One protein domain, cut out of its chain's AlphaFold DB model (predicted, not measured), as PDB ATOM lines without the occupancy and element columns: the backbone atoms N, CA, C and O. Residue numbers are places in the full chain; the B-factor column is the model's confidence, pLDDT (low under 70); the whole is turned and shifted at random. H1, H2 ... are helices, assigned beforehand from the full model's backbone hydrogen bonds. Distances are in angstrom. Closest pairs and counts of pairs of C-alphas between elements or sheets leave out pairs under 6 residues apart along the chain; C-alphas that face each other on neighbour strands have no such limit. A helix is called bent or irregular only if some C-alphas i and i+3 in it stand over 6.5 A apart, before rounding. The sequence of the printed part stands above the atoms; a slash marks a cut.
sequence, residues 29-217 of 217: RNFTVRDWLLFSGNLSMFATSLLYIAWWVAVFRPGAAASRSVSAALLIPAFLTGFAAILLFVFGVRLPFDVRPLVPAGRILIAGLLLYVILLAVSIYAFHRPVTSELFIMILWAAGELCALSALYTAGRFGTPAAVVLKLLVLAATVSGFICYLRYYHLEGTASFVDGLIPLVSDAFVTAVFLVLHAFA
ATOM      1  N   ARG A  29     105.415 115.354 163.631       84.75
ATOM      2  CA  ARG A  29     104.961 116.421 164.523       84.75
ATOM      3  C   ARG A  29     103.442 116.368 164.723       84.75
ATOM      4  O   ARG A  29     102.676 116.543 163.781       84.75
ATOM      5  N   ASN A  30     102.994 116.193 165.966       86.75
ATOM      6  CA  ASN A  30     101.577 116.175 166.350       86.75
ATOM      7  C   ASN A  30     100.718 115.132 165.608       86.75
ATOM      8  O   ASN A  30      99.535 115.395 165.389       86.75
ATOM      9  N   PHE A  31     101.267 113.996 165.164       91.75
ATOM     10  CA  PHE A  31     100.491 112.975 164.443       91.75
ATOM     11  C   PHE A  31      99.255 112.516 165.231       91.75
ATOM     12  O   PHE A  31      99.338 112.100 166.386       91.75
ATOM     13  N   THR A  32      98.093 112.589 164.584       92.69
ATOM     14  CA  THR A  32      96.825 112.074 165.106       92.69
ATOM     15  C   THR A  32      96.635 110.613 164.701       92.69
ATOM     16  O   THR A  32      97.369 110.073 163.873       92.69
ATOM     17  N   VAL A  33      95.587 109.965 165.218       93.81
ATOM     18  CA  VAL A  33      95.208 108.606 164.791       93.81
ATOM     19  C   VAL A  33      94.963 108.534 163.277       93.81
ATOM     20  O   VAL A  33      95.379 107.569 162.641       93.81
ATOM     21  N   ARG A  34      94.350 109.565 162.670       94.25
ATOM     22  CA  ARG A  34      94.180 109.631 161.208       94.25
ATOM     23  C   ARG A  34      95.527 109.627 160.501       94.25
ATOM     24  O   ARG A  34      95.685 108.902 159.523       94.25
ATOM     25  N   ASP A  35      96.463 110.439 160.980       95.25
ATOM     26  CA  ASP A  35      97.787 110.546 160.375       95.25
ATOM     27  C   ASP A  35      98.501 109.203 160.413       95.25
ATOM     28  O   ASP A  35      98.960 108.741 159.377       95.25
ATOM     29  N   TRP A  36      98.489 108.520 161.559       96.19
ATOM     30  CA  TRP A  36      99.089 107.195 161.681       96.19
ATOM     31  C   TRP A  36      98.452 106.157 160.760       96.19
ATOM     32  O   TRP A  36      99.178 105.383 160.138       96.19
ATOM     33  N   LEU A  37      97.123 106.151 160.626       97.62
ATOM     34  CA  LEU A  37      96.428 105.229 159.723       97.62
ATOM     35  C   LEU A  37      96.798 105.493 158.260       97.62
ATOM     36  O   LEU A  37      97.168 104.567 157.545       97.62
ATOM     37  N   LEU A  38      96.745 106.750 157.813       97.19
ATOM     38  CA  LEU A  38      97.031 107.106 156.419       97.19
ATOM     39  C   LEU A  38      98.521 106.983 156.080       97.19
ATOM     40  O   LEU A  38      98.861 106.528 154.989       97.19
ATOM     41  N   PHE A  39      99.406 107.318 157.019       97.50
ATOM     42  CA  PHE A  39     100.843 107.113 156.879       97.50
ATOM     43  C   PHE A  39     101.173 105.622 156.781       97.50
ATOM     44  O   PHE A  39     101.849 105.200 155.849       97.50
ATOM     45  N   SER A  40     100.631 104.801 157.686       97.75
ATOM     46  CA  SER A  40     100.845 103.346 157.670       97.75
ATOM     47  C   SER A  40     100.243 102.688 156.429       97.75
ATOM     48  O   SER A  40     100.796 101.709 155.929       97.75
ATOM     49  N   GLY A  41      99.129 103.223 155.915       97.81
ATOM     50  CA  GLY A  41      98.528 102.795 154.654       97.81
ATOM     51  C   GLY A  41      99.466 103.031 153.472       97.81
ATOM     52  O   GLY A  41      99.793 102.085 152.760       97.81
ATOM     53  N   ASN A  42      99.991 104.252 153.332       97.75
ATOM     54  CA  ASN A  42     100.990 104.579 152.308       97.75
ATOM     55  C   ASN A  42     102.291 103.784 152.486       97.75
ATOM     56  O   ASN A  42     102.891 103.365 151.504       97.75
ATOM     57  N   LEU A  43     102.716 103.518 153.724       98.06
ATOM     58  CA  LEU A  43     103.915 102.725 154.007       98.06
ATOM     59  C   LEU A  43     103.725 101.266 153.585       98.06
ATOM     60  O   LEU A  43     104.614 100.664 152.988       98.06
ATOM     61  N   SER A  44     102.545 100.713 153.864       98.12
ATOM     62  CA  SER A  44     102.163  99.363 153.450       98.12
ATOM     63  C   SER A  44     102.038  99.266 151.926       98.12
ATOM     64  O   SER A  44     102.442  98.263 151.336       98.12
ATOM     65  N   MET A  45     101.540 100.316 151.267       96.69
ATOM     66  CA  MET A  45     101.502 100.418 149.807       96.69
ATOM     67  C   MET A  45     102.915 100.482 149.214       96.69
ATOM     68  O   MET A  45     103.250  99.664 148.367       96.69
ATOM     69  N   PHE A  46     103.793 101.334 149.746       98.19
ATOM     70  CA  PHE A  46     105.196 101.401 149.334       98.19
ATOM     71  C   PHE A  46     105.909 100.046 149.480       98.19
ATOM     72  O   PHE A  46     106.569  99.582 148.551       98.19
ATOM     73  N   ALA A  47     105.719  99.357 150.612       98.19
ATOM     74  CA  ALA A  47     106.253  98.011 150.824       98.19
ATOM     75  C   ALA A  47     105.707  96.999 149.799       98.19
ATOM     76  O   ALA A  47     106.462  96.174 149.286       98.19
ATOM     77  N   THR A  48     104.418  97.096 149.460       97.94
ATOM     78  CA  THR A  48     103.786  96.281 148.412       97.94
ATOM     79  C   THR A  48     104.480  96.494 147.071       97.94
ATOM     80  O   THR A  48     104.864  95.520 146.424       97.94
ATOM     81  N   SER A  49     104.702  97.747 146.679       97.06
ATOM     82  CA  SER A  49     105.330  98.097 145.403       97.06
ATOM     83  C   SER A  49     106.784  97.619 145.350       97.06
ATOM     84  O   SER A  49     107.190  97.034 144.349       97.06
ATOM     85  N   LEU A  50     107.548  97.718 146.445       98.25
ATOM     86  CA  LEU A  50     108.904  97.153 146.524       98.25
ATOM     87  C   LEU A  50     108.929  95.623 146.389       98.25
ATOM     88  O   LEU A  50     109.774  95.086 145.671       98.25
ATOM     89  N   LEU A  51     108.006  94.916 147.047       98.19
ATOM     90  CA  LEU A  51     107.898  93.458 146.939       98.19
ATOM     91  C   LEU A  51     107.498  93.029 145.522       98.19
ATOM     92  O   LEU A  51     108.070  92.077 144.988       98.19
ATOM     93  N   TYR A  52     106.577  93.758 144.885       96.50
ATOM     94  CA  TYR A  52     106.198  93.527 143.490       96.50
ATOM     95  C   TYR A  52     107.340  93.823 142.518       96.50
ATOM     96  O   TYR A  52     107.544  93.043 141.593       96.50
ATOM     97  N   ILE A  53     108.122  94.885 142.733       97.62
ATOM     98  CA  ILE A  53     109.328  95.173 141.942       97.62
ATOM     99  C   ILE A  53     110.337  94.032 142.085       97.62
ATOM    100  O   ILE A  53     110.840  93.527 141.084       97.62
ATOM    101  N   ALA A  54     110.618  93.595 143.316       97.38
ATOM    102  CA  ALA A  54     111.541  92.493 143.568       97.38
ATOM    103  C   ALA A  54     111.071  91.206 142.877       97.38
ATOM    104  O   ALA A  54     111.867  90.518 142.235       97.38
ATOM    105  N   TRP A  55     109.772  90.911 142.954       97.50
ATOM    106  CA  TRP A  55     109.167  89.776 142.268       97.50
ATOM    107  C   TRP A  55     109.274  89.899 140.746       97.50
ATOM    108  O   TRP A  55     109.708  88.955 140.085       97.50
ATOM    109  N   TRP A  56     108.953  91.072 140.198       96.25
ATOM    110  CA  TRP A  56     109.022  91.353 138.769       96.25
ATOM    111  C   TRP A  56     110.432  91.129 138.221       96.25
ATOM    112  O   TRP A  56     110.624  90.422 137.235       96.25
ATOM    113  N   VAL A  57     111.439  91.672 138.909       96.00
ATOM    114  CA  VAL A  57     112.852  91.496 138.557       96.00
ATOM    115  C   VAL A  57     113.281  90.036 138.680       96.00
ATOM    116  O   VAL A  57     114.026  89.553 137.829       96.00
ATOM    117  N   ALA A  58     112.821  89.316 139.703       94.69
ATOM    118  CA  ALA A  58     113.176  87.915 139.897       94.69
ATOM    119  C   ALA A  58     112.581  86.993 138.819       94.69
ATOM    120  O   ALA A  58     113.219  86.010 138.452       94.69
ATOM    121  N   VAL A  59     111.378  87.287 138.318       94.00
ATOM    122  CA  VAL A  59     110.649  86.406 137.388       94.00
ATOM    123  C   VAL A  59     110.838  86.797 135.924       94.00
ATOM    124  O   VAL A  59     111.041  85.917 135.092       94.00
ATOM    125  N   PHE A  60     110.779  88.089 135.597       92.38
ATOM    126  CA  PHE A  60     110.678  88.561 134.208       92.38
ATOM    127  C   PHE A  60     111.972  89.141 133.642       92.38
ATOM    128  O   PHE A  60     112.030  89.449 132.450       92.38
ATOM    129  N   ARG A  61     113.027  89.300 134.451       92.81
ATOM    130  CA  ARG A  61     114.322  89.753 133.929       92.81
ATOM    131  C   ARG A  61     114.838  88.749 132.880       92.81
ATOM    132  O   ARG A  61     114.797  87.545 133.134       92.81
ATOM    133  N   PRO A  62     115.382  89.202 131.734       88.44
ATOM    134  CA  PRO A  62     115.968  88.298 130.746       88.44
ATOM    135  C   PRO A  62     117.036  87.386 131.367       88.44
ATOM    136  O   PRO A  62     117.969  87.866 132.012       88.44
ATOM    137  N   GLY A  63     116.881  86.072 131.187       84.88
ATOM    138  CA  GLY A  63     117.759  85.054 131.779       84.88
ATOM    139  C   GLY A  63     117.452  84.701 133.240       84.88
ATOM    140  O   GLY A  63     118.197  83.929 133.841       84.88
ATOM    141  N   ALA A  64     116.384  85.244 133.826       85.25
ATOM    142  CA  ALA A  64     115.960  84.870 135.164       85.25
ATOM    143  C   ALA A  64     115.277  83.496 135.190       85.25
ATOM    144  O   ALA A  64     114.610  83.081 134.245       85.25
ATOM    145  N   ALA A  65     115.445  82.798 136.310       81.19
ATOM    146  CA  ALA A  65     114.878  81.477 136.559       81.19
ATOM    147  C   ALA A  65     114.378  81.385 138.008       81.19
ATOM    148  O   ALA A  65     114.730  80.462 138.746       81.19
ATOM    149  N   ALA A  66     113.611  82.384 138.460       85.44
ATOM    150  CA  ALA A  66     113.055  82.348 139.807       85.44
ATOM    151  C   ALA A  66     112.152  81.125 139.993       85.44
ATOM    152  O   ALA A  66     111.271  80.827 139.186       85.44
ATOM    153  N   SER A  67     112.363  80.425 141.104       90.94
ATOM    154  CA  SER A  67     111.538  79.283 141.470       90.94
ATOM    155  C   SER A  67     110.148  79.731 141.933       90.94
ATOM    156  O   SER A  67     109.930  80.868 142.366       90.94
ATOM    157  N   ARG A  68     109.195  78.793 141.917       91.50
ATOM    158  CA  ARG A  68     107.846  79.008 142.466       91.50
ATOM    159  C   ARG A  68     107.887  79.476 143.927       91.50
ATOM    160  O   ARG A  68     107.085  80.320 144.313       91.50
ATOM    161  N   SER A  69     108.834  78.970 144.716       92.81
ATOM    162  CA  SER A  69     108.999  79.347 146.124       92.81
ATOM    163  C   SER A  69     109.432  80.802 146.290       92.81
ATOM    164  O   SER A  69     108.891  81.488 147.150       92.81
ATOM    165  N   VAL A  70     110.341  81.300 145.442       93.75
ATOM    166  CA  VAL A  70     110.731  82.725 145.434       93.75
ATOM    167  C   VAL A  70     109.534  83.601 145.074       93.75
ATOM    168  O   VAL A  70     109.286  84.605 145.735       93.75
ATOM    169  N   SER A  71     108.743  83.186 144.078       94.06
ATOM    170  CA  SER A  71     107.516  83.905 143.724       94.06
ATOM    171  C   SER A  71     106.529  83.973 144.890       94.06
ATOM    172  O   SER A  71     106.036  85.050 145.208       94.06
ATOM    173  N   ALA A  72     106.279  82.852 145.570       95.00
ATOM    174  CA  ALA A  72     105.387  82.811 146.726       95.00
ATOM    175  C   ALA A  72     105.904  83.671 147.894       95.00
ATOM    176  O   ALA A  72     105.129  84.414 148.493       95.00
ATOM    177  N   ALA A  73     107.209  83.616 148.178       96.75
ATOM    178  CA  ALA A  73     107.839  84.377 149.254       96.75
ATOM    179  C   ALA A  73     107.739  85.900 149.067       96.75
ATOM    180  O   ALA A  73     107.778  86.623 150.055       96.75
ATOM    181  N   LEU A  74     107.595  86.383 147.828       97.25
ATOM    182  CA  LEU A  74     107.442  87.809 147.525       97.25
ATOM    183  C   LEU A  74     105.973  88.216 147.354       97.25
ATOM    184  O   LEU A  74     105.553  89.236 147.893       97.25
ATOM    185  N   LEU A  75     105.166  87.410 146.655       96.44
ATOM    186  CA  LEU A  75     103.773  87.757 146.360       96.44
ATOM    187  C   LEU A  75     102.839  87.634 147.567       96.44
ATOM    188  O   LEU A  75     101.926  88.444 147.697       96.44
ATOM    189  N   ILE A  76     103.048  86.658 148.458       97.81
ATOM    190  CA  ILE A  76     102.220  86.512 149.668       97.81
ATOM    191  C   ILE A  76     102.326  87.757 150.560       97.81
ATOM    192  O   ILE A  76     101.284  88.348 150.852       97.81
ATOM    193  N   PRO A  77     103.524  88.211 150.982       97.88
ATOM    194  CA  PRO A  77     103.613  89.430 151.773       97.88
ATOM    195  C   PRO A  77     103.138  90.654 150.989       97.88
ATOM    196  O   PRO A  77     102.451  91.470 151.585       97.88
ATOM    197  N   ALA A  78     103.394  90.750 149.675       97.00
ATOM    198  CA  ALA A  78     102.901  91.865 148.861       97.00
ATOM    199  C   ALA A  78     101.367  91.959 148.876       97.00
ATOM    200  O   ALA A  78     100.793  93.038 149.008       97.00
ATOM    201  N   PHE A  79     100.684  90.817 148.781       96.44
ATOM    202  CA  PHE A  79      99.233  90.759 148.901       96.44
ATOM    203  C   PHE A  79      98.760  91.201 150.291       96.44
ATOM    204  O   PHE A  79      97.832  92.004 150.397       96.44
ATOM    205  N   LEU A  80      99.405  90.715 151.356       98.12
ATOM    206  CA  LEU A  80      99.050  91.063 152.734       98.12
ATOM    207  C   LEU A  80      99.264  92.554 153.020       98.12
ATOM    208  O   LEU A  80      98.387  93.192 153.604       98.12
ATOM    209  N   THR A  81     100.387  93.128 152.584       97.69
ATOM    210  CA  THR A  81     100.668  94.559 152.746       97.69
ATOM    211  C   THR A  81      99.726  95.414 151.904       97.69
ATOM    212  O   THR A  81      99.235  96.428 152.395       97.69
ATOM    213  N   GLY A  82      99.388  94.985 150.685       96.81
ATOM    214  CA  GLY A  82      98.438  95.700 149.833       96.81
ATOM    215  C   GLY A  82      97.035  95.703 150.435       96.81
ATOM    216  O   GLY A  82      96.377  96.740 150.514       96.81
ATOM    217  N   PHE A  83      96.589  94.558 150.951       96.94
ATOM    218  CA  PHE A  83      95.309  94.460 151.643       96.94
ATOM    219  C   PHE A  83      95.278  95.311 152.922       96.94
ATOM    220  O   PHE A  83      94.308  96.035 153.162       96.94
ATOM    221  N   ALA A  84      96.355  95.286 153.713       98.00
ATOM    222  CA  ALA A  84      96.494  96.143 154.888       98.00
ATOM    223  C   ALA A  84      96.422  97.633 154.519       98.00
ATOM    224  O   ALA A  84      95.714  98.384 155.190       98.00
ATOM    225  N   ALA A  85      97.073  98.055 153.428       97.81
ATOM    226  CA  ALA A  85      97.020  99.433 152.944       97.81
ATOM    227  C   ALA A  85      95.580  99.896 152.677       97.81
ATOM    228  O   ALA A  85      95.173 100.958 153.148       97.81
ATOM    229  N   ILE A  86      94.774  99.063 152.007       96.50
ATOM    230  CA  ILE A  86      93.357  99.352 151.734       96.50
ATOM    231  C   ILE A  86      92.581  99.551 153.040       96.50
ATOM    232  O   ILE A  86      91.861 100.541 153.182       96.50
ATOM    233  N   LEU A  87      92.729  98.643 154.011       97.88
ATOM    234  CA  LEU A  87      92.036  98.753 155.297       97.88
ATOM    235  C   LEU A  87      92.432 100.031 156.044       97.88
ATOM    236  O   LEU A  87      91.566 100.760 156.528       97.88
ATOM    237  N   LEU A  88      93.728 100.330 156.095       98.19
ATOM    238  CA  LEU A  88      94.270 101.515 156.755       98.19
ATOM    239  C   LEU A  88      93.756 102.812 156.114       98.19
ATOM    240  O   LEU A  88      93.320 103.715 156.834       98.19
ATOM    241  N   PHE A  89      93.704 102.884 154.780       97.12
ATOM    242  CA  PHE A  89      93.087 104.009 154.075       97.12
ATOM    243  C   PHE A  89      91.600 104.141 154.391       97.12
ATOM    244  O   PHE A  89      91.141 105.237 154.716       97.12
ATOM    245  N   VAL A  90      90.844 103.040 154.359       95.50
ATOM    246  CA  VAL A  90      89.410 103.052 154.675       95.50
ATOM    247  C   VAL A  90      89.166 103.582 156.087       95.50
ATOM    248  O   VAL A  90      88.317 104.456 156.266       95.50
ATOM    249  N   PHE A  91      89.907 103.100 157.086       96.06
ATOM    250  CA  PHE A  91      89.748 103.565 158.464       96.06
ATOM    251  C   PHE A  91      90.187 105.023 158.636       96.06
ATOM    252  O   PHE A  91      89.446 105.806 159.227       96.06
ATOM    253  N   GLY A  92      91.333 105.421 158.075       94.44
ATOM    254  CA  GLY A  92      91.845 106.789 158.204       94.44
ATOM    255  C   GLY A  92      90.937 107.839 157.555       94.44
ATOM    256  O   GLY A  92      90.678 108.894 158.139       94.44
ATOM    257  N   VAL A  93      90.393 107.535 156.373       94.06
ATOM    258  CA  VAL A  93      89.496 108.429 155.623       94.06
ATOM    259  C   VAL A  93      88.116 108.554 156.276       94.06
ATOM    260  O   VAL A  93      87.482 109.603 156.162       94.06
ATOM    261  N   ARG A  94      87.636 107.509 156.963       93.38
ATOM    262  CA  ARG A  94      86.316 107.498 157.621       93.38
ATOM    263  C   ARG A  94      86.269 108.248 158.947       93.38
ATOM    264  O   ARG A  94      85.170 108.523 159.425       93.38
ATOM    265  N   LEU A  95      87.417 108.564 159.546       91.75
ATOM    266  CA  LEU A  95      87.439 109.356 160.773       91.75
ATOM    267  C   LEU A  95      86.756 110.717 160.542       91.75
ATOM    268  O   LEU A  95      86.915 111.293 159.461       91.75
ATOM    269  N   PRO A  96      86.012 111.246 161.528       87.44
ATOM    270  CA  PRO A  96      85.252 112.483 161.379       87.44
ATOM    271  C   PRO A  96      86.161 113.708 161.231       87.44
ATOM    272  O   PRO A  96      87.304 113.725 161.692       87.44
ATOM    273  N   PHE A  97      85.656 114.739 160.562       84.81
ATOM    274  CA  PHE A  97      86.312 116.039 160.441       84.81
ATOM    275  C   PHE A  97      85.479 117.095 161.162       84.81
ATOM    276  O   PHE A  97      84.253 117.072 161.054       84.81
ATOM    277  N   ASP A  98      86.144 118.055 161.802       84.69
ATOM    278  CA  ASP A  98      85.482 119.237 162.377       84.69
ATOM    279  C   ASP A  98      85.018 120.223 161.292       84.69
ATOM    280  O   ASP A  98      84.160 121.075 161.515       84.69
ATOM    281  N   VAL A  99      85.578 120.091 160.087       85.31
ATOM    282  CA  VAL A  99      85.264 120.901 158.910       85.31
ATOM    283  C   VAL A  99      84.803 120.021 157.757       85.31
ATOM    284  O   VAL A  99      85.183 118.857 157.633       85.31
ATOM    285  N   ARG A 100      83.997 120.581 156.853       83.06
ATOM    286  CA  ARG A 100      83.560 119.850 155.662       83.06
ATOM    287  C   ARG A 100      84.744 119.631 154.704       83.06
ATOM    288  O   ARG A 100      85.368 120.616 154.310       83.06
ATOM    289  N   PRO A 101      85.016 118.391 154.254       82.25
ATOM    290  CA  PRO A 101      86.069 118.133 153.276       82.25
ATOM    291  C   PRO A 101      85.817 118.841 151.947       82.25
ATOM    292  O   PRO A 101      84.692 118.827 151.437       82.25
ATOM    293  N   LEU A 102      86.880 119.392 151.352       79.12
ATOM    294  CA  LEU A 102      86.818 120.028 150.032       79.12
ATOM    295  C   LEU A 102      86.363 119.026 148.961       79.12
ATOM    296  O   LEU A 102      85.478 119.315 148.155       79.12
ATOM    297  N   VAL A 103      86.943 117.822 148.984       88.88
ATOM    298  CA  VAL A 103      86.561 116.715 148.105       88.88
ATOM    299  C   VAL A 103      86.265 115.479 148.959       88.88
ATOM    300  O   VAL A 103      87.189 114.825 149.442       88.88
ATOM    301  N   PRO A 104      84.984 115.129 149.162       91.69
ATOM    302  CA  PRO A 104      84.615 113.917 149.881       91.69
ATOM    303  C   PRO A 104      85.172 112.666 149.197       91.69
ATOM    304  O   PRO A 104      85.055 112.529 147.978       91.69
ATOM    305  N   ALA A 105      85.689 111.719 149.981       92.88
ATOM    306  CA  ALA A 105      86.257 110.471 149.466       92.88
ATOM    307  C   ALA A 105      85.289 109.697 148.559       92.88
ATOM    308  O   ALA A 105      85.688 109.202 147.512       92.88
ATOM    309  N   GLY A 106      83.990 109.685 148.881       92.12
ATOM    310  CA  GLY A 106      82.978 109.046 148.035       92.12
ATOM    311  C   GLY A 106      82.946 109.582 146.597       92.12
ATOM    312  O   GLY A 106      82.756 108.807 145.668       92.12
ATOM    313  N   ARG A 107      83.208 110.882 146.383       95.88
ATOM    314  CA  ARG A 107      83.289 111.450 145.025       95.88
ATOM    315  C   ARG A 107      84.531 110.970 144.282       95.88
ATOM    316  O   ARG A 107      84.438 110.701 143.092       95.88
ATOM    317  N   ILE A 108      85.660 110.845 144.980       96.81
ATOM    318  CA  ILE A 108      86.911 110.318 144.414       96.81
ATOM    319  C   ILE A 108      86.715 108.856 144.006       96.81
ATOM    320  O   ILE A 108      87.070 108.488 142.894       96.81
ATOM    321  N   LEU A 109      86.079 108.047 144.858       96.69
ATOM    322  CA  LEU A 109      85.798 106.638 144.567       96.69
ATOM    323  C   LEU A 109      84.838 106.465 143.384       96.69
ATOM    324  O   LEU A 109      85.087 105.628 142.524       96.69
ATOM    325  N   ILE A 110      83.772 107.271 143.299       97.75
ATOM    326  CA  ILE A 110      82.857 107.249 142.146       97.75
ATOM    327  C   ILE A 110      83.594 107.670 140.871       97.75
ATOM    328  O   ILE A 110      83.464 107.003 139.849       97.75
ATOM    329  N   ALA A 111      84.390 108.742 140.923       97.31
ATOM    330  CA  ALA A 111      85.179 109.188 139.778       97.31
ATOM    331  C   ALA A 111      86.192 108.122 139.333       97.31
ATOM    332  O   ALA A 111      86.309 107.860 138.139       97.31
ATOM    333  N   GLY A 112      86.867 107.465 140.279       97.31
ATOM    334  CA  GLY A 112      87.765 106.343 140.015       97.31
ATOM    335  C   GLY A 112      87.035 105.163 139.377       97.31
ATOM    336  O   GLY A 112      87.485 104.648 138.362       97.31
ATOM    337  N   LEU A 113      85.866 104.777 139.895       97.69
ATOM    338  CA  LEU A 113      85.056 103.705 139.311       97.69
ATOM    339  C   LEU A 113      84.630 104.027 137.872       97.69
ATOM    340  O   LEU A 113      84.756 103.181 136.990       97.69
ATOM    341  N   LEU A 114      84.153 105.250 137.624       98.06
ATOM    342  CA  LEU A 114      83.788 105.695 136.279       98.06
ATOM    343  C   LEU A 114      85.001 105.681 135.344       98.06
ATOM    344  O   LEU A 114      84.905 105.168 134.231       98.06
ATOM    345  N   LEU A 115      86.149 106.185 135.806       97.69
ATOM    346  CA  LEU A 115      87.394 106.162 135.044       97.69
ATOM    347  C   LEU A 115      87.823 104.726 134.721       97.69
ATOM    348  O   LEU A 115      88.139 104.445 133.571       97.69
ATOM    349  N   TYR A 116      87.770 103.806 135.687       97.75
ATOM    350  CA  TYR A 116      88.059 102.389 135.468       97.75
ATOM    351  C   TYR A 116      87.175 101.792 134.371       97.75
ATOM    352  O   TYR A 116      87.695 101.179 133.444       97.75
ATOM    353  N   VAL A 117      85.856 102.008 134.431       97.62
ATOM    354  CA  VAL A 117      84.917 101.487 133.423       97.62
ATOM    355  C   VAL A 117      85.227 102.050 132.035       97.62
ATOM    356  O   VAL A 117      85.246 101.296 131.063       97.62
ATOM    357  N   ILE A 118      85.513 103.351 131.937       97.44
ATOM    358  CA  ILE A 118      85.866 104.003 130.668       97.44
ATOM    359  C   ILE A 118      87.171 103.428 130.111       97.44
ATOM    360  O   ILE A 118      87.213 103.010 128.957       97.44
ATOM    361  N   LEU A 119      88.232 103.378 130.920       96.62
ATOM    362  CA  LEU A 119      89.539 102.884 130.485       96.62
ATOM    363  C   LEU A 119      89.504 101.393 130.136       96.62
ATOM    364  O   LEU A 119      90.168 100.982 129.189       96.62
ATOM    365  N   LEU A 120      88.701 100.603 130.854       96.12
ATOM    366  CA  LEU A 120      88.479  99.192 130.557       96.12
ATOM    367  C   LEU A 120      87.744  99.017 129.224       96.12
ATOM    368  O   LEU A 120      88.139  98.196 128.404       96.12
ATOM    369  N   ALA A 121      86.697  99.807 128.974       95.44
ATOM    370  CA  ALA A 121      86.005  99.779 127.691       95.44
ATOM    371  C   ALA A 121      86.959 100.160 126.548       95.44
ATOM    372  O   ALA A 121      87.016  99.468 125.534       95.44
ATOM    373  N   VAL A 122      87.759 101.214 126.723       94.94
ATOM    374  CA  VAL A 122      88.761 101.627 125.731       94.94
ATOM    375  C   VAL A 122      89.796 100.523 125.500       94.94
ATOM    376  O   VAL A 122      90.092 100.211 124.349       94.94
ATOM    377  N   SER A 123      90.325  99.892 126.551       93.75
ATOM    378  CA  SER A 123      91.342  98.846 126.398       93.75
ATOM    379  C   SER A 123      90.805  97.608 125.675       93.75
ATOM    380  O   SER A 123      91.497  97.064 124.813       93.75
ATOM    381  N   ILE A 124      89.568  97.197 125.960       93.88
ATOM    382  CA  ILE A 124      88.921  96.062 125.293       93.88
ATOM    383  C   ILE A 124      88.591  96.409 123.840       93.88
ATOM    384  O   ILE A 124      88.993  95.688 122.933       93.88
ATOM    385  N   TYR A 125      87.866  97.502 123.596       93.31
ATOM    386  CA  TYR A 125      87.280  97.753 122.276       93.31
ATOM    387  C   TYR A 125      88.236  98.430 121.295       93.31
ATOM    388  O   TYR A 125      88.188  98.133 120.106       93.31
ATOM    389  N   ALA A 126      89.109  99.327 121.759       91.56
ATOM    390  CA  ALA A 126      90.064  99.999 120.877       91.56
ATOM    391  C   ALA A 126      91.379  99.216 120.746       91.56
ATOM    392  O   ALA A 126      91.983  99.207 119.676       91.56
ATOM    393  N   PHE A 127      91.812  98.534 121.812       90.25
ATOM    394  CA  PHE A 127      93.119  97.868 121.869       90.25
ATOM    395  C   PHE A 127      93.045  96.338 121.973       90.25
ATOM    396  O   PHE A 127      94.093  95.701 122.031       90.25
ATOM    397  N   HIS A 128      91.844  95.742 121.969       89.19
ATOM    398  CA  HIS A 128      91.629  94.286 121.986       89.19
ATOM    399  C   HIS A 128      92.347  93.576 123.145       89.19
ATOM    400  O   HIS A 128      92.796  92.434 123.028       89.19
ATOM    401  N   ARG A 129      92.475  94.267 124.285       88.00
ATOM    402  CA  ARG A 129      93.186  93.765 125.463       88.00
ATOM    403  C   ARG A 129      92.340  92.737 126.221       88.00
ATOM    404  O   ARG A 129      91.149  92.977 126.436       88.00
ATOM    405  N   PRO A 130      92.946  91.642 126.719       88.69
ATOM    406  CA  PRO A 130      92.283  90.788 127.692       88.69
ATOM    407  C   PRO A 130      92.066  91.556 129.002       88.69
ATOM    408  O   PRO A 130      92.880  92.392 129.404       88.69
ATOM    409  N   VAL A 131      90.962  91.252 129.684       88.88
ATOM    410  CA  VAL A 131      90.659  91.836 130.994       88.88
ATOM    411  C   VAL A 131      91.598  91.238 132.037       88.88
ATOM    412  O   VAL A 131      91.609  90.027 132.246       88.88
ATOM    413  N   THR A 132      92.370  92.092 132.707       90.56
ATOM    414  CA  THR A 132      93.281  91.711 133.794       90.56
ATOM    415  C   THR A 132      93.016  92.564 135.035       90.56
ATOM    416  O   THR A 132      92.379  93.618 134.965       90.56
ATOM    417  N   SER A 133      93.509  92.117 136.190       91.19
ATOM    418  CA  SER A 133      93.391  92.854 137.454       91.19
ATOM    419  C   SER A 133      94.261  94.115 137.511       91.19
ATOM    420  O   SER A 133      94.013  94.974 138.353       91.19
ATOM    421  N   GLU A 134      95.247  94.260 136.624       92.50
ATOM    422  CA  GLU A 134      96.233  95.351 136.634       92.50
ATOM    423  C   GLU A 134      95.577  96.733 136.546       92.50
ATOM    424  O   GLU A 134      95.878  97.616 137.347       92.50
ATOM    425  N   LEU A 135      94.632  96.907 135.615       94.75
ATOM    426  CA  LEU A 135      93.932  98.180 135.436       94.75
ATOM    427  C   LEU A 135      93.088  98.531 136.666       94.75
ATOM    428  O   LEU A 135      93.059  99.681 137.095       94.75
ATOM    429  N   PHE A 136      92.416  97.538 137.252       95.44
ATOM    430  CA  PHE A 136      91.633  97.741 138.468       95.44
ATOM    431  C   PHE A 136      92.526  98.166 139.636       95.44
ATOM    432  O   PHE A 136      92.225  99.146 140.312       95.44
ATOM    433  N   ILE A 137      93.641  97.460 139.840       94.25
ATOM    434  CA  ILE A 137      94.613  97.727 140.903       94.25
ATOM    435  C   ILE A 137      95.197  99.140 140.757       94.25
ATOM    436  O   ILE A 137      95.216  99.890 141.726       94.25
ATOM    437  N   MET A 138      95.584  99.542 139.544       95.06
ATOM    438  CA  MET A 138      96.112 100.881 139.257       95.06
ATOM    439  C   MET A 138      95.132 101.995 139.647       95.06
ATOM    440  O   MET A 138      95.506 102.956 140.316       95.06
ATOM    441  N   ILE A 139      93.857 101.854 139.271       97.25
ATOM    442  CA  ILE A 139      92.832 102.851 139.604       97.25
ATOM    443  C   ILE A 139      92.475 102.821 141.092       97.25
ATOM    444  O   ILE A 139      92.246 103.876 141.687       97.25
ATOM    445  N   LEU A 140      92.452 101.637 141.708       96.12
ATOM    446  CA  LEU A 140      92.227 101.485 143.143       96.12
ATOM    447  C   LEU A 140      93.299 102.226 143.953       96.12
ATOM    448  O   LEU A 140      92.956 102.947 144.890       96.12
ATOM    449  N   TRP A 141      94.568 102.094 143.566       95.56
ATOM    450  CA  TRP A 141      95.688 102.777 144.209       95.56
ATOM    451  C   TRP A 141      95.625 104.288 144.049       95.56
ATOM    452  O   TRP A 141      95.595 105.000 145.053       95.56
ATOM    453  N   ALA A 142      95.460 104.772 142.817       97.38
ATOM    454  CA  ALA A 142      95.322 106.200 142.553       97.38
ATOM    455  C   ALA A 142      94.154 106.818 143.346       97.38
ATOM    456  O   ALA A 142      94.280 107.890 143.941       97.38
ATOM    457  N   ALA A 143      93.007 106.133 143.408       97.50
ATOM    458  CA  ALA A 143      91.865 106.588 144.193       97.50
ATOM    459  C   ALA A 143      92.158 106.590 145.703       97.50
ATOM    460  O   ALA A 143      91.750 107.526 146.396       97.50
ATOM    461  N   GLY A 144      92.865 105.575 146.210       96.44
ATOM    462  CA  GLY A 144      93.300 105.478 147.604       96.44
ATOM    463  C   GLY A 144      94.211 106.636 148.012       96.44
ATOM    464  O   GLY A 144      93.909 107.337 148.982       96.44
ATOM    465  N   GLU A 145      95.253 106.909 147.227       96.19
ATOM    466  CA  GLU A 145      96.182 108.020 147.458       96.19
ATOM    467  C   GLU A 145      95.473 109.376 147.396       96.19
ATOM    468  O   GLU A 145      95.667 110.223 148.270       96.19
ATOM    469  N   LEU A 146      94.581 109.587 146.422       97.62
ATOM    470  CA  LEU A 146      93.792 110.819 146.334       97.62
ATOM    471  C   LEU A 146      92.828 110.981 147.518       97.62
ATOM    472  O   LEU A 146      92.614 112.105 147.983       97.62
ATOM    473  N   CYS A 147      92.256 109.889 148.035       97.12
ATOM    474  CA  CYS A 147      91.435 109.924 149.246       97.12
ATOM    475  C   CYS A 147      92.267 110.287 150.480       97.12
ATOM    476  O   CYS A 147      91.862 111.171 151.240       97.12
ATOM    477  N   ALA A 148      93.432 109.655 150.660       96.56
ATOM    478  CA  ALA A 148      94.362 109.973 151.740       96.56
ATOM    479  C   ALA A 148      94.813 111.438 151.658       96.56
ATOM    480  O   ALA A 148      94.762 112.167 152.648       96.56
ATOM    481  N   LEU A 149      95.157 111.905 150.459       97.00
ATOM    482  CA  LEU A 149      95.550 113.282 150.201       97.00
ATOM    483  C   LEU A 149      94.435 114.274 150.529       97.00
ATOM    484  O   LEU A 149      94.681 115.279 151.191       97.00
ATOM    485  N   SER A 150      93.202 114.000 150.093       96.19
ATOM    486  CA  SER A 150      92.054 114.856 150.400       96.19
ATOM    487  C   SER A 150      91.795 114.932 151.905       96.19
ATOM    488  O   SER A 150      91.546 116.017 152.442       96.19
ATOM    489  N   ALA A 151      91.905 113.800 152.607       95.25
ATOM    490  CA  ALA A 151      91.747 113.738 154.052       95.25
ATOM    491  C   ALA A 151      92.838 114.536 154.785       95.25
ATOM    492  O   ALA A 151      92.526 115.336 155.663       95.25
ATOM    493  N   LEU A 152      94.102 114.378 154.398       94.88
ATOM    494  CA  LEU A 152      95.229 115.081 155.019       94.88
ATOM    495  C   LEU A 152      95.227 116.579 154.703       94.88
ATOM    496  O   LEU A 152      95.471 117.394 155.588       94.88
ATOM    497  N   TYR A 153      94.869 116.962 153.477       95.19
ATOM    498  CA  TYR A 153      94.669 118.362 153.109       95.19
ATOM    499  C   TYR A 153      93.543 119.003 153.930       95.19
ATOM    500  O   TYR A 153      93.718 120.081 154.489       95.19
ATOM    501  N   THR A 154      92.409 118.311 154.077       93.69
ATOM    502  CA  THR A 154      91.281 118.785 154.900       93.69
ATOM    503  C   THR A 154      91.669 118.905 156.377       93.69
ATOM    504  O   THR A 154      91.212 119.817 157.057       93.69
ATOM    505  N   ALA A 155      92.534 118.017 156.876       91.50
ATOM    506  CA  ALA A 155      93.068 118.067 158.236       91.50
ATOM    507  C   ALA A 155      94.169 119.130 158.437       91.50
ATOM    508  O   ALA A 155      94.736 119.213 159.522       91.50
ATOM    509  N   GLY A 156      94.498 119.922 157.410       92.06
ATOM    510  CA  GLY A 156      95.509 120.977 157.488       92.06
ATOM    511  C   GLY A 156      96.958 120.485 157.469       92.06
ATOM    512  O   GLY A 156      97.859 121.273 157.739       92.06
ATOM    513  N   ARG A 157      97.207 119.209 157.140       92.56
ATOM    514  CA  ARG A 157      98.568 118.643 157.064       92.56
ATOM    515  C   ARG A 157      99.336 119.128 155.852       92.56
ATOM    516  O   ARG A 157     100.512 119.450 155.941       92.56
ATOM    517  N   PHE A 158      98.673 119.189 154.707       93.19
ATOM    518  CA  PHE A 158      99.311 119.633 153.478       93.19
ATOM    519  C   PHE A 158      98.885 121.046 153.120       93.19
ATOM    520  O   PHE A 158      97.698 121.339 152.999       93.19
ATOM    521  N   GLY A 159      99.870 121.905 152.858       92.88
ATOM    522  CA  GLY A 159      99.634 123.143 152.129       92.88
ATOM    523  C   GLY A 159      99.237 122.870 150.674       92.88
ATOM    524  O   GLY A 159      99.491 121.795 150.121       92.88
ATOM    525  N   THR A 160      98.650 123.872 150.018       94.19
ATOM    526  CA  THR A 160      98.224 123.784 148.611       94.19
ATOM    527  C   THR A 160      99.335 123.323 147.654       94.19
ATOM    528  O   THR A 160      99.042 122.454 146.834       94.19
ATOM    529  N   PRO A 161     100.597 123.801 147.749       94.56
ATOM    530  CA  PRO A 161     101.656 123.355 146.842       94.56
ATOM    531  C   PRO A 161     101.923 121.847 146.927       94.56
ATOM    532  O   PRO A 161     101.899 121.166 145.904       94.56
ATOM    533  N   ALA A 162     102.089 121.308 148.140       94.62
ATOM    534  CA  ALA A 162     102.312 119.877 148.356       94.62
ATOM    535  C   ALA A 162     101.138 119.040 147.826       94.62
ATOM    536  O   ALA A 162     101.340 118.038 147.142       94.62
ATOM    537  N   ALA A 163      99.904 119.495 148.066       95.50
ATOM    538  CA  ALA A 163      98.720 118.803 147.578       95.50
ATOM    539  C   ALA A 163      98.595 118.812 146.047       95.50
ATOM    540  O   ALA A 163      98.118 117.837 145.471       95.50
ATOM    541  N   VAL A 164      99.010 119.886 145.374       96.44
ATOM    542  CA  VAL A 164      99.044 119.940 143.905       96.44
ATOM    543  C   VAL A 164     100.120 119.006 143.358       96.44
ATOM    544  O   VAL A 164      99.823 118.223 142.459       96.44
ATOM    545  N   VAL A 165     101.330 119.031 143.924       97.44
ATOM    546  CA  VAL A 165     102.431 118.147 143.505       97.44
ATOM    547  C   VAL A 165     102.020 116.680 143.611       97.44
ATOM    548  O   VAL A 165     102.126 115.956 142.626       97.44
ATOM    549  N   LEU A 166     101.471 116.252 144.752       97.75
ATOM    550  CA  LEU A 166     101.030 114.867 144.937       97.75
ATOM    551  C   LEU A 166      99.927 114.472 143.944       97.75
ATOM    552  O   LEU A 166     100.016 113.411 143.337       97.75
ATOM    553  N   LYS A 167      98.933 115.336 143.687       97.31
ATOM    554  CA  LYS A 167      97.901 115.063 142.664       97.31
ATOM    555  C   LYS A 167      98.498 114.859 141.274       97.31
ATOM    556  O   LYS A 167      98.070 113.958 140.557       97.31
ATOM    557  N   LEU A 168      99.453 115.704 140.883       98.31
ATOM    558  CA  LEU A 168     100.104 115.611 139.577       98.31
ATOM    559  C   LEU A 168     100.966 114.352 139.462       98.31
ATOM    560  O   LEU A 168     100.973 113.730 138.406       98.31
ATOM    561  N   LEU A 169     101.636 113.950 140.543       98.38
ATOM    562  CA  LEU A 169     102.400 112.705 140.597       98.38
ATOM    563  C   LEU A 169     101.501 111.472 140.447       98.38
ATOM    564  O   LEU A 169     101.784 110.628 139.601       98.38
ATOM    565  N   VAL A 170     100.382 111.409 141.179       98.19
ATOM    566  CA  VAL A 170      99.390 110.323 141.042       98.19
ATOM    567  C   VAL A 170      98.845 110.259 139.614       98.19
ATOM    568  O   VAL A 170      98.756 109.184 139.018       98.19
ATOM    569  N   LEU A 171      98.511 111.414 139.025       98.12
ATOM    570  CA  LEU A 171      98.043 111.488 137.642       98.12
ATOM    571  C   LEU A 171      99.110 110.989 136.661       98.12
ATOM    572  O   LEU A 171      98.800 110.181 135.788       98.12
ATOM    573  N   ALA A 172     100.357 111.440 136.809       98.12
ATOM    574  CA  ALA A 172     101.461 111.030 135.951       98.12
ATOM    575  C   ALA A 172     101.721 109.518 136.040       98.12
ATOM    576  O   ALA A 172     101.867 108.882 134.999       98.12
ATOM    577  N   ALA A 173     101.706 108.941 137.246       97.88
ATOM    578  CA  ALA A 173     101.862 107.501 137.466       97.88
ATOM    579  C   ALA A 173     100.693 106.688 136.882       97.88
ATOM    580  O   ALA A 173     100.903 105.645 136.268       97.88
ATOM    581  N   THR A 174      99.459 107.188 137.007       97.88
ATOM    582  CA  THR A 174      98.275 106.539 136.419       97.88
ATOM    583  C   THR A 174      98.340 106.558 134.891       97.88
ATOM    584  O   THR A 174      98.071 105.551 134.240       97.88
ATOM    585  N   VAL A 175      98.720 107.692 134.295       97.69
ATOM    586  CA  VAL A 175      98.844 107.829 132.837       97.69
ATOM    587  C   VAL A 175      99.996 106.982 132.304       97.69
ATOM    588  O   VAL A 175      99.805 106.256 131.329       97.69
ATOM    589  N   SER A 176     101.174 107.029 132.936       96.81
ATOM    590  CA  SER A 176     102.318 106.207 132.530       96.81
ATOM    591  C   SER A 176     101.985 104.721 132.646       96.81
ATOM    592  O   SER A 176     102.221 103.968 131.701       96.81
ATOM    593  N   GLY A 177     101.354 104.315 133.749       96.50
ATOM    594  CA  GLY A 177     100.902 102.949 133.962       96.50
ATOM    595  C   GLY A 177      99.877 102.506 132.929       96.50
ATOM    596  O   GLY A 177     100.001 101.404 132.407       96.50
ATOM    597  N   PHE A 178      98.918 103.358 132.560       96.69
ATOM    598  CA  PHE A 178      97.936 103.021 131.533       96.69
ATOM    599  C   PHE A 178      98.564 102.892 130.137       96.69
ATOM    600  O   PHE A 178      98.198 101.998 129.376       96.69
ATOM    601  N   ILE A 179      99.549 103.731 129.801       95.81
ATOM    602  CA  ILE A 179     100.292 103.618 128.537       95.81
ATOM    603  C   ILE A 179     101.068 102.297 128.481       95.81
ATOM    604  O   ILE A 179     100.981 101.592 127.473       95.81
ATOM    605  N   CYS A 180     101.791 101.949 129.551       95.81
ATOM    606  CA  CYS A 180     102.508 100.672 129.648       95.81
ATOM    607  C   CYS A 180     101.517  99.510 129.567       95.81
ATOM    608  O   CYS A 180     101.646  98.626 128.724       95.81
ATOM    609  N   TYR A 181     100.427  99.595 130.339       94.38
ATOM    610  CA  TYR A 181      99.327  98.645 130.282       94.38
ATOM    611  C   TYR A 181      98.905  98.416 128.836       94.38
ATOM    612  O   TYR A 181      99.031  97.297 128.381       94.38
ATOM    613  N   LEU A 182      98.533  99.422 128.046       94.56
ATOM    614  CA  LEU A 182      98.111  99.194 126.657       94.56
ATOM    615  C   LEU A 182      99.184  98.533 125.770       94.56
ATOM    616  O   LEU A 182      98.846  97.697 124.930       94.56
ATOM    617  N   ARG A 183     100.463  98.873 125.955       93.44
ATOM    618  CA  ARG A 183     101.564  98.419 125.088       93.44
ATOM    619  C   ARG A 183     102.102  97.036 125.431       93.44
ATOM    620  O   ARG A 183     102.604  96.372 124.530       93.44
ATOM    621  N   TYR A 184     101.975  96.600 126.680       90.88
ATOM    622  CA  TYR A 184     102.689  95.445 127.226       90.88
ATOM    623  C   TYR A 184     102.651  94.175 126.350       90.88
ATOM    624  O   TYR A 184     103.693  93.584 126.085       90.88
ATOM    625  N   TYR A 185     101.480  93.778 125.827       87.25
ATOM    626  CA  TYR A 185     101.339  92.567 124.992       87.25
ATOM    627  C   TYR A 185     101.891  92.692 123.562       87.25
ATOM    628  O   TYR A 185     101.947  91.697 122.851       87.25
ATOM    629  N   HIS A 186     102.295  93.886 123.128       89.25
ATOM    630  CA  HIS A 186     102.943  94.106 121.831       89.25
ATOM    631  C   HIS A 186     104.471  94.203 121.943       89.25
ATOM    632  O   HIS A 186     105.143  94.487 120.953       89.25
ATOM    633  N   LEU A 187     105.022  94.033 123.146       91.38
ATOM    634  CA  LEU A 187     106.450  94.132 123.415       91.38
ATOM    635  C   LEU A 187     107.036  92.751 123.708       91.38
ATOM    636  O   LEU A 187     106.400  91.905 124.333       91.38
ATOM    637  N   GLU A 188     108.291  92.553 123.313       89.31
ATOM    638  CA  GLU A 188     109.021  91.306 123.533       89.31
ATOM    639  C   GLU A 188     110.344  91.546 124.273       89.31
ATOM    640  O   GLU A 188     110.920  92.642 124.255       89.31
ATOM    641  N   GLY A 189     110.833  90.494 124.931       88.56
ATOM    642  CA  GLY A 189     112.138  90.467 125.588       88.56
ATOM    643  C   GLY A 189     112.332  91.590 126.611       88.56
ATOM    644  O   GLY A 189     111.537  91.782 127.527       88.56
ATOM    645  N   THR A 190     113.424  92.341 126.472       91.50
ATOM    646  CA  THR A 190     113.778  93.413 127.414       91.50
ATOM    647  C   THR A 190     112.768  94.562 127.413       91.50
ATOM    648  O   THR A 190     112.598  95.217 128.439       91.50
ATOM    649  N   ALA A 191     112.084  94.819 126.293       92.56
ATOM    650  CA  ALA A 191     111.145  95.932 126.197       92.56
ATOM    651  C   ALA A 191     109.904  95.703 127.069       92.56
ATOM    652  O   ALA A 191     109.522  96.608 127.806       92.56
ATOM    653  N   SER A 192     109.322  94.498 127.053       93.00
ATOM    654  CA  SER A 192     108.184  94.163 127.923       93.00
ATOM    655  C   SER A 192     108.588  94.120 129.397       93.00
ATOM    656  O   SER A 192     107.840  94.588 130.252       93.00
ATOM    657  N   PHE A 193     109.803  93.648 129.702       93.81
ATOM    658  CA  PHE A 193     110.342  93.685 131.062       93.81
ATOM    659  C   PHE A 193     110.404  95.113 131.629       93.81
ATOM    660  O   PHE A 193     109.960  95.342 132.756       93.81
ATOM    661  N   VAL A 194     110.943  96.070 130.866       95.50
ATOM    662  CA  VAL A 194     111.025  97.478 131.292       95.50
ATOM    663  C   VAL A 194     109.634  98.105 131.367       95.50
ATOM    664  O   VAL A 194     109.335  98.798 132.337       95.50
ATOM    665  N   ASP A 195     108.778  97.834 130.383       95.19
ATOM    666  CA  ASP A 195     107.422  98.382 130.307       95.19
ATOM    667  C   ASP A 195     106.565  97.979 131.515       95.19
ATOM    668  O   ASP A 195     105.940  98.836 132.133       95.19
ATOM    669  N   GLY A 196     106.628  96.718 131.952       93.50
ATOM    670  CA  GLY A 196     105.932  96.291 133.169       93.50
ATOM    671  C   GLY A 196     106.573  96.776 134.478       93.50
ATOM    672  O   GLY A 196     105.900  96.824 135.506       93.50
ATOM    673  N   LEU A 197     107.842  97.204 134.461       96.12
ATOM    674  CA  LEU A 197     108.520  97.749 135.643       96.12
ATOM    675  C   LEU A 197     108.181  99.231 135.892       96.12
ATOM    676  O   LEU A 197     108.086  99.652 137.046       96.12
ATOM    677  N   ILE A 198     107.984 100.017 134.828       96.81
ATOM    678  CA  ILE A 198     107.661 101.454 134.895       96.81
ATOM    679  C   ILE A 198     106.486 101.775 135.839       96.81
ATOM    680  O   ILE A 198     106.676 102.640 136.701       96.81
ATOM    681  N   PRO A 199     105.299 101.139 135.741       95.44
ATOM    682  CA  PRO A 199     104.187 101.439 136.644       95.44
ATOM    683  C   PRO A 199     104.528 101.149 138.106       95.44
ATOM    684  O   PRO A 199     104.201 101.954 138.974       95.44
ATOM    685  N   LEU A 200     105.237 100.049 138.380       96.00
ATOM    686  CA  LEU A 200     105.598  99.651 139.743       96.00
ATOM    687  C   LEU A 200     106.560 100.654 140.388       96.00
ATOM    688  O   LEU A 200     106.382 101.053 141.536       96.00
ATOM    689  N   VAL A 201     107.575 101.089 139.634       97.81
ATOM    690  CA  VAL A 201     108.541 102.098 140.093       97.81
ATOM    691  C   VAL A 201     107.880 103.465 140.237       97.81
ATOM    692  O   VAL A 201     108.182 104.183 141.188       97.81
ATOM    693  N   SER A 202     106.970 103.819 139.327       97.19
ATOM    694  CA  SER A 202     106.215 105.073 139.408       97.19
ATOM    695  C   SER A 202     105.396 105.120 140.697       97.19
ATOM    696  O   SER A 202     105.507 106.081 141.447       97.19
ATOM    697  N   ASP A 203     104.648 104.060 140.996       95.38
ATOM    698  CA  ASP A 203     103.834 103.946 142.208       95.38
ATOM    699  C   ASP A 203     104.679 103.976 143.496       95.38
ATOM    700  O   ASP A 203     104.400 104.737 144.425       95.38
ATOM    701  N   ALA A 204     105.797 103.238 143.519       97.69
ATOM    702  CA  ALA A 204     106.754 103.287 144.624       97.69
ATOM    703  C   ALA A 204     107.331 104.701 144.826       97.69
ATOM    704  O   ALA A 204     107.526 105.150 145.954       97.69
ATOM    705  N   PHE A 205     107.596 105.430 143.741       98.38
ATOM    706  CA  PHE A 205     108.086 106.802 143.815       98.38
ATOM    707  C   PHE A 205     107.029 107.764 144.370       98.38
ATOM    708  O   PHE A 205     107.340 108.545 145.269       98.38
ATOM    709  N   VAL A 206     105.785 107.704 143.878       98.06
ATOM    710  CA  VAL A 206     104.697 108.568 144.369       98.06
ATOM    711  C   VAL A 206     104.460 108.338 145.859       98.06
ATOM    712  O   VAL A 206     104.485 109.299 146.633       98.06
ATOM    713  N   THR A 207     104.332 107.079 146.278       97.25
ATOM    714  CA  THR A 207     104.127 106.722 147.688       97.25
ATOM    715  C   THR A 207     105.309 107.125 148.570       97.25
ATOM    716  O   THR A 207     105.099 107.626 149.674       97.25
ATOM    717  N   ALA A 208     106.553 107.006 148.093       98.19
ATOM    718  CA  ALA A 208     107.727 107.493 148.819       98.19
ATOM    719  C   ALA A 208     107.693 109.017 149.024       98.19
ATOM    720  O   ALA A 208     107.917 109.495 150.138       98.19
ATOM    721  N   VAL A 209     107.376 109.787 147.977       98.06
ATOM    722  CA  VAL A 209     107.225 111.248 148.082       98.06
ATOM    723  C   VAL A 209     106.093 111.597 149.046       98.06
ATOM    724  O   VAL A 209     106.260 112.480 149.888       98.06
ATOM    725  N   PHE A 210     104.969 110.882 148.975       97.69
ATOM    726  CA  PHE A 210     103.852 111.048 149.900       97.69
ATOM    727  C   PHE A 210     104.305 110.843 151.350       97.69
ATOM    728  O   PHE A 210     104.071 111.710 152.190       97.69
ATOM    729  N   LEU A 211     104.984 109.731 151.640       97.69
ATOM    730  CA  LEU A 211     105.479 109.401 152.977       97.69
ATOM    731  C   LEU A 211     106.424 110.470 153.515       97.69
ATOM    732  O   LEU A 211     106.250 110.918 154.645       97.69
ATOM    733  N   VAL A 212     107.386 110.915 152.705       96.19
ATOM    734  CA  VAL A 212     108.324 111.972 153.100       96.19
ATOM    735  C   VAL A 212     107.564 113.254 153.429       96.19
ATOM    736  O   VAL A 212     107.736 113.803 154.514       96.19
ATOM    737  N   LEU A 213     106.677 113.712 152.544       95.62
ATOM    738  CA  LEU A 213     105.912 114.935 152.783       95.62
ATOM    739  C   LEU A 213     105.013 114.820 154.018       95.62
ATOM    740  O   LEU A 213     104.909 115.777 154.779       95.62
ATOM    741  N   HIS A 214     104.369 113.671 154.234       95.25
ATOM    742  CA  HIS A 214     103.499 113.463 155.393       95.25
ATOM    743  C   HIS A 214     104.301 113.412 156.695       95.25
ATOM    744  O   HIS A 214     103.878 113.998 157.687       95.25
ATOM    745  N   ALA A 215     105.474 112.776 156.696       93.69
ATOM    746  CA  ALA A 215     106.327 112.686 157.879       93.69
ATOM    747  C   ALA A 215     106.809 114.059 158.379       93.69
ATOM    748  O   ALA A 215     107.028 114.211 159.577       93.69
ATOM    749  N   PHE A 216     106.951 115.053 157.496       89.62
ATOM    750  CA  PHE A 216     107.437 116.399 157.839       89.62
ATOM    751  C   PHE A 216     106.342 117.479 157.939       89.62
ATOM    752  O   PHE A 216     106.664 118.652 158.143       89.62
ATOM    753  N   ALA A 217     105.067 117.107 157.799       85.62
ATOM    754  CA  ALA A 217     103.910 118.009 157.858       85.62
ATOM    755  C   ALA A 217     103.444 118.313 159.301       85.62
ATOM    756  O   ALA A 217     103.603 119.469 159.779       85.62
TER     757      ALA A 217
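This is residues 29 to 217 of the 217 residues of an uncharacterized protein of Treponema sp (UniProt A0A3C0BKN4). Six long helices run back and forth along the longest axis; H1, H2, H4, H5 and H6 form a bundle, with H3 packed on H4 at one side. H4 is the hub, nearest to the mean of the C-alphas, while H2 meets H4 with one end alone and diverges from it towards the other. The printed part has 189 residues with six named helices, H1 to H6 in chain order, and no named strand: the class is all helix. It is compact, with a radius of gyration of the C-alphas of 17.2 A and spans of 54 by 37 by 25 A.

H1, the longest helix by residues, holds residues 33 to 60 and measures 39.7 A, from C-alpha 33 at (95.208, 108.606, 164.791). H2 holds residues 68 to 94, 38.8 A; it is neither bent nor irregular, but only just: C-alphas 73 and 76 are 6.0 A apart. H3 holds residues 105 to 125, 30.0 A, and H4 residues 133 to 154, 31.3 A, from C-alpha 133 at (93.391, 92.854, 137.454). H5, residues 160 to 186, 40.3 A, is irregular: C-alphas 182 and 185 are 7.6 A apart. H6, residues 190 to 215, 36.8 A, has a kink of 27 degrees near residue 197 and ends with C-alpha 215 at (106.327, 112.686, 157.879).

H1 and H2 form a hairpin and touch at a shallow tilt of 23 degrees, closest at the C-alphas of Gly 41 and Ala 85, 4.1 A. H1 touches H6, opposite ways at 19 degrees, a shallow tilt, closest at the C-alphas of Phe 46 and Ala 204, 5.3 A. With residues 35 to 42 alone H1 only just touches H4, with 3 pairs of C-alphas within 8 A, the closest being those of Leu 38 and Ala 148, 6.1 A. H4 and H5 form a hairpin at a shallow tilt of 2 degrees, with the C-alphas of Ala 142 and Val 170 closest, 6.0 A. H5 and H6 form another, closest at the C-alphas of Gly 177 and Pro 199, 4.5 A. H3 and H4 form a hairpin too, closest at the C-alphas of Ala 105 and Cys 147, 5.2 A. H2 touches H4 with residues 86 to 93 alone, closest at the C-alphas of Val 93 and Ala 151, 6.0 A; they run the same way at a steep tilt of 36 degrees, only just beyond shallow. H4 and H6 are near each other; H1 and H3 are apart. Every O i to N i+4 pair is within hydrogen-bond range in H1, H3 and H4; the counts are 22 of 23 in H2, 21 of 23 in H5 and 20 of 22 in H6.

The C-alphas of Gly 63 and Asp 98 are the two farthest apart, 56.1 A. The printed part has no cut and no long link, and no printed residue is under 70 in pLDDT.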